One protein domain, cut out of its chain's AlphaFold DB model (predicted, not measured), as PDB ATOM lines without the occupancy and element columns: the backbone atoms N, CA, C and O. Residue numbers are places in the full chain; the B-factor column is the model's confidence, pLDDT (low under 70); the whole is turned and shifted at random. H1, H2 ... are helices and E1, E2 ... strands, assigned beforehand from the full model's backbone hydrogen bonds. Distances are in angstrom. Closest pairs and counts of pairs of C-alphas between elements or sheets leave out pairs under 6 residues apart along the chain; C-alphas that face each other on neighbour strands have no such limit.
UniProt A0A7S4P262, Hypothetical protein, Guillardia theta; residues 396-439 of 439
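What this domain is: This is residues 396 to 439 of the 439 residues of the protein "Hypothetical protein" of Guillardia theta (UniProt A0A7S4P262). What is the shape? Three short helices make a small triangular cluster: H3, the longest, stands about perpendicular to H2, and H1 lies across from them, its first residue close to the far part of H3. The strand E1 and residues 396 to 400 before it form an extended arm along the longest axis. What is it made of? The printed part has 44 residues, with one named strand and then three named helices, in the order E1, H1, H2, H3, and its class is mostly helix. It is compact, with a radius of gyration of the C-alphas of 10.5 A and spans of 32 by 22 by 18 A.

Where its parts are: Where is the longest helix? H3 holds residues 427 to 437, 15.5 A long, from C-alpha 427 at (243.138, 171.735, 307.480) to C-alpha 437 at (240.970, 158.322, 314.985). Where are the others? H2 is residues 416 to 422, 10.0 A, and H1 is residues 405 to 409, 6.4 A. E1 is residues 401 to 404, 9.6 A, beginning at C-alpha 401 at (243.756, 160.623, 299.825).

How they stand to each other: What does H3 meet? H3 and H2 touch, about perpendicular at 81 degrees; their closest C-alphas, those of Ala 420 and Ala 427, are 5.1 A apart. H3 and H1 are close but not clearly touching, their closest C-alphas being those of Thr 405 and Met 437, 7.1 A apart. Where is E1? E1 pairs with no named strand; E1 and H3 are near each other, with 6 pairs of C-alphas within 10 A, while E1 and H2 are apart. Are the helix backbones complete? In H1, H2 and H3 every O i to N i+4 pair is within hydrogen-bond range.

The domain as a whole: How large is it? The two C-alphas farthest apart, those of Thr 396 and Leu 439, are 33.9 A apart. Is it continuous? The printed part has no cut, and no link is long. Where is confidence low? Residues 396 to 400 and 436 to 439 are under 70, and the mean pLDDT of the printed part is 74.5.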
ATOM      1  N   THR A 396     240.350 164.208 285.215       48.94
ATOM      2  CA  THR A 396     241.267 163.842 286.301       48.94
ATOM      3  C   THR A 396     240.490 163.027 287.319       48.94
ATOM      4  O   THR A 396     239.688 163.558 288.088       48.94
ATOM      5  N   THR A 397     240.726 161.715 287.319       48.66
ATOM      6  CA  THR A 397     240.211 160.791 288.332       48.66
ATOM      7  C   THR A 397     240.628 161.289 289.714       48.66
ATOM      8  O   THR A 397     241.801 161.266 290.084       48.66
ATOM      9  N   ILE A 398     239.661 161.796 290.486       57.41
ATOM     10  CA  ILE A 398     239.909 162.346 291.823       57.41
ATOM     11  C   ILE A 398     240.157 161.178 292.782       57.41
ATOM     12  O   ILE A 398     239.243 160.714 293.464       57.41
ATOM     13  N   VAL A 399     241.399 160.696 292.819       65.44
ATOM     14  CA  VAL A 399     241.828 159.646 293.747       65.44
ATOM     15  C   VAL A 399     241.688 160.177 295.183       65.44
ATOM     16  O   VAL A 399     242.243 161.237 295.496       65.44
ATOM     17  N   PRO A 400     240.932 159.501 296.068       68.25
ATOM     18  CA  PRO A 400     240.828 159.906 297.461       68.25
ATOM     19  C   PRO A 400     242.171 159.723 298.176       68.25
ATOM     20  O   PRO A 400     242.846 158.707 298.023       68.25
ATOM     21  N   VAL A 401     242.549 160.704 298.997       75.69
ATOM     22  CA  VAL A 401     243.756 160.623 299.825       75.69
ATOM     23  C   VAL A 401     243.458 159.708 301.006       75.69
ATOM     24  O   VAL A 401     242.619 160.031 301.849       75.69
ATOM     25  N   LYS A 402     244.144 158.566 301.062       76.88
ATOM     26  CA  LYS A 402     244.102 157.623 302.183       76.88
ATOM     27  C   LYS A 402     244.982 158.146 303.315       76.88
ATOM     28  O   LYS A 402     246.203 158.119 303.211       76.88
ATOM     29  N   LEU A 403     244.358 158.640 304.380       76.38
ATOM     30  CA  LEU A 403     245.044 159.087 305.590       76.38
ATOM     31  C   LEU A 403     245.064 157.952 306.607       76.38
ATOM     32  O   LEU A 403     244.000 157.507 307.034       76.38
ATOM     33  N   SER A 404     246.256 157.515 307.004       76.88
ATOM     34  CA  SER A 404     246.455 156.662 308.176       76.88
ATOM     35  C   SER A 404     246.890 157.485 309.390       76.88
ATOM     36  O   SER A 404     247.368 158.616 309.257       76.88
ATOM     37  N   THR A 405     246.747 156.904 310.579       71.31
ATOM     38  CA  THR A 405     247.257 157.459 311.846       71.31
ATOM     39  C   THR A 405     248.753 157.780 311.769       71.31
ATOM     40  O   THR A 405     249.185 158.846 312.211       71.31
ATOM     41  N   GLU A 406     249.529 156.895 311.144       74.81
ATOM     42  CA  GLU A 406     250.973 157.034 310.950       74.81
ATOM     43  C   GLU A 406     251.334 158.184 309.990       74.81
ATOM     44  O   GLU A 406     252.168 159.028 310.314       74.81
ATOM     45  N   LEU A 407     250.626 158.309 308.859       76.44
ATOM     46  CA  LEU A 407     250.823 159.409 307.904       76.44
ATOM     47  C   LEU A 407     250.548 160.789 308.536       76.44
ATOM     48  O   LEU A 407     251.154 161.792 308.162       76.44
ATOM     49  N   LEU A 408     249.620 160.852 309.495       76.62
ATOM     50  CA  LEU A 408     249.301 162.083 310.220       76.62
ATOM     51  C   LEU A 408     250.367 162.418 311.270       76.62
ATOM     52  O   LEU A 408     250.754 163.583 311.370       76.62
ATOM     53  N   ARG A 409     250.889 161.414 311.991       77.62
ATOM     54  CA  ARG A 409     251.991 161.582 312.957       77.62
ATOM     55  C   ARG A 409     253.251 162.153 312.309       77.62
ATOM     56  O   ARG A 409     253.819 163.099 312.843       77.62
ATOM     57  N   GLN A 410     253.608 161.685 311.111       79.94
ATOM     58  CA  GLN A 410     254.744 162.192 310.318       79.94
ATOM     59  C   GLN A 410     254.634 163.682 309.924       79.94
ATOM     60  O   GLN A 410     255.567 164.263 309.360       79.94
ATOM     61  N   HIS A 411     253.493 164.326 310.190       80.50
ATOM     62  CA  HIS A 411     253.247 165.741 309.917       80.50
ATOM     63  C   HIS A 411     252.783 166.539 311.150       80.50
ATOM     64  O   HIS A 411     252.256 167.640 310.989       80.50
ATOM     65  N   PHE A 412     252.994 166.030 312.370       78.19
ATOM     66  CA  PHE A 412     252.702 166.776 313.603       78.19
ATOM     67  C   PHE A 412     253.723 167.885 313.905       78.19
ATOM     68  O   PHE A 412     253.328 168.932 314.414       78.19
ATOM     69  N   ASP A 413     254.986 167.730 313.499       79.62
ATOM     70  CA  ASP A 413     256.056 168.716 313.748       79.62
ATOM     71  C   ASP A 413     255.998 169.963 312.841       79.62
ATOM     72  O   ASP A 413     256.929 170.768 312.806       79.62
ATOM     73  N   MET A 414     254.923 170.141 312.064       80.75
ATOM     74  CA  MET A 414     254.756 171.285 311.166       80.75
ATOM     75  C   MET A 414     253.392 171.968 311.329       80.75
ATOM     76  O   MET A 414     252.402 171.315 311.666       80.75
ATOM     77  N   PRO A 415     253.288 173.283 311.043       83.19
ATOM     78  CA  PRO A 415     252.026 174.003 311.139       83.19
ATOM     79  C   PRO A 415     250.907 173.333 310.331       83.19
ATOM     80  O   PRO A 415     251.086 172.962 309.170       83.19
ATOM     81  N   LEU A 416     249.709 173.249 310.919       79.94
ATOM     82  CA  LEU A 416     248.548 172.543 310.354       79.94
ATOM     83  C   LEU A 416     248.217 172.923 308.896       79.94
ATOM     84  O   LEU A 416     247.732 172.095 308.125       79.94
ATOM     85  N   ASN A 417     248.462 174.177 308.505       80.44
ATOM     86  CA  ASN A 417     248.222 174.652 307.141       80.44
ATOM     87  C   ASN A 417     249.234 174.103 306.123       80.44
ATOM     88  O   ASN A 417     248.885 173.948 304.952       80.44
ATOM     89  N   ASP A 418     250.452 173.784 306.553       79.38
ATOM     90  CA  ASP A 418     251.507 173.245 305.698       79.38
ATOM     91  C   ASP A 418     251.453 171.717 305.650       79.38
ATOM     92  O   ASP A 418     251.577 171.159 304.559       79.38
ATOM     93  N   ALA A 419     251.081 171.056 306.754       80.38
ATOM     94  CA  ALA A 419     250.635 169.658 306.739       80.38
ATOM     95  C   ALA A 419     249.467 169.460 305.751       80.38
ATOM     96  O   ALA A 419     249.527 168.611 304.864       80.38
ATOM     97  N   ALA A 420     248.438 170.320 305.813       81.06
ATOM     98  CA  ALA A 420     247.322 170.306 304.861       81.06
ATOM     99  C   ALA A 420     247.761 170.536 303.407       81.06
ATOM    100  O   ALA A 420     247.184 169.948 302.491       81.06
ATOM    101  N   ARG A 421     248.783 171.375 303.183       79.19
ATOM    102  CA  ARG A 421     249.324 171.656 301.848       79.19
ATOM    103  C   ARG A 421     250.113 170.473 301.287       79.19
ATOM    104  O   ARG A 421     249.926 170.166 300.114       79.19
ATOM    105  N   LYS A 422     250.942 169.808 302.105       79.62
ATOM    106  CA  LYS A 422     251.690 168.595 301.723       79.62
ATOM    107  C   LYS A 422     250.760 167.411 301.452       79.62
ATOM    108  O   LYS A 422     250.889 166.772 300.417       79.62
ATOM    109  N   LEU A 423     249.768 167.193 302.318       79.25
ATOM    110  CA  LEU A 423     248.762 166.133 302.170       79.25
ATOM    111  C   LEU A 423     247.687 166.429 301.104       79.25
ATOM    112  O   LEU A 423     246.788 165.619 300.897       79.25
ATOM    113  N   GLY A 424     247.724 167.593 300.446       77.88
ATOM    114  CA  GLY A 424     246.783 167.941 299.375       77.88
ATOM    115  C   GLY A 424     245.318 168.073 299.816       77.88
ATOM    116  O   GLY A 424     244.422 167.959 298.985       77.88
ATOM    117  N   ILE A 425     245.046 168.324 301.099       83.06
ATOM    118  CA  ILE A 425     243.702 168.352 301.708       83.06
ATOM    119  C   ILE A 425     243.432 169.697 302.402       83.06
ATOM    120  O   ILE A 425     244.214 170.644 302.317       83.06
ATOM    121  N   CYS A 426     242.272 169.863 303.043       80.94
ATOM    122  CA  CYS A 426     242.005 171.047 303.862       80.94
ATOM    123  C   CYS A 426     242.337 170.788 305.340       80.94
ATOM    124  O   CYS A 426     242.086 169.704 305.859       80.94
ATOM    125  N   ALA A 427     242.835 171.809 306.045       80.50
ATOM    126  CA  ALA A 427     243.138 171.735 307.480       80.50
ATOM    127  C   ALA A 427     241.937 171.263 308.329       80.50
ATOM    128  O   ALA A 427     242.106 170.558 309.320       80.50
ATOM    129  N   THR A 428     240.709 171.599 307.918       80.00
ATOM    130  CA  THR A 428     239.472 171.126 308.559       80.00
ATOM    131  C   THR A 428     239.251 169.618 308.396       80.00
ATOM    132  O   THR A 428     238.663 169.007 309.282       80.00
ATOM    133  N   ALA A 429     239.709 169.009 307.297       77.50
ATOM    134  CA  ALA A 429     239.645 167.559 307.123       77.50
ATOM    135  C   ALA A 429     240.649 166.852 308.040       77.50
ATOM    136  O   ALA A 429     240.253 165.910 308.711       77.50
ATOM    137  N   ILE A 430     241.885 167.362 308.163       80.25
ATOM    138  CA  ILE A 430     242.878 166.829 309.119       80.25
ATOM    139  C   ILE A 430     242.314 166.827 310.544       80.25
ATOM    140  O   ILE A 430     242.347 165.795 311.204       80.25
ATOM    141  N   LYS A 431     241.721 167.944 310.997       80.25
ATOM    142  CA  LYS A 431     241.091 168.009 312.329       80.25
ATOM    143  C   LYS A 431     240.004 166.948 312.515       80.25
ATOM    144  O   LYS A 431     240.074 166.186 313.466       80.25
ATOM    145  N   LYS A 432     239.068 166.836 311.564       77.19
ATOM    146  CA  LYS A 432     237.984 165.836 311.610       77.19
ATOM    147  C   LYS A 432     238.459 164.385 311.530       77.19
ATOM    148  O   LYS A 432     237.723 163.495 311.940       77.19
ATOM    149  N   VAL A 433     239.626 164.137 310.942       75.56
ATOM    150  CA  VAL A 433     240.228 162.803 310.845       75.56
ATOM    151  C   VAL A 433     240.934 162.456 312.153       75.56
ATOM    152  O   VAL A 433     240.661 161.393 312.692       75.56
ATOM    153  N   ASN A 434     241.704 163.382 312.737       76.50
ATOM    154  CA  ASN A 434     242.246 163.222 314.093       76.50
ATOM    155  C   ASN A 434     241.122 162.997 315.120       76.50
ATOM    156  O   ASN A 434     241.159 162.023 315.861       76.50
ATOM    157  N   GLU A 435     240.077 163.832 315.114       73.06
ATOM    158  CA  GLU A 435     238.900 163.677 315.988       73.06
ATOM    159  C   GLU A 435     238.206 162.310 315.828       73.06
ATOM    160  O   GLU A 435     237.575 161.850 316.765       73.06
ATOM    161  N   ARG A 436     238.317 161.646 314.667       68.75
ATOM    162  CA  ARG A 436     237.720 160.323 314.392       68.75
ATOM    163  C   ARG A 436     238.662 159.131 314.578       68.75
ATOM    164  O   ARG A 436     238.199 158.006 314.461       68.75
ATOM    165  N   MET A 437     239.957 159.368 314.774       65.81
ATOM    166  CA  MET A 437     240.970 158.322 314.985       65.81
ATOM    167  C   MET A 437     241.412 158.212 316.451       65.81
ATOM    168  O   MET A 437     242.085 157.252 316.809       65.81
ATOM    169  N   TYR A 438     241.045 159.192 317.282       60.78
ATOM    170  CA  TYR A 438     241.310 159.229 318.726       60.78
ATOM    171  C   TYR A 438     240.014 159.248 319.575       60.78
ATOM    172  O   TYR A 438     240.079 159.516 320.775       60.78
ATOM    173  N   LEU A 439     238.860 158.965 318.952       45.84
ATOM    174  CA  LEU A 439     237.571 158.619 319.575       45.84
ATOM    175  C   LEU A 439     237.235 157.160 319.244       45.84
ATOM    176  O   LEU A 439     236.686 156.487 320.139       45.84
TER     177      LEU A 439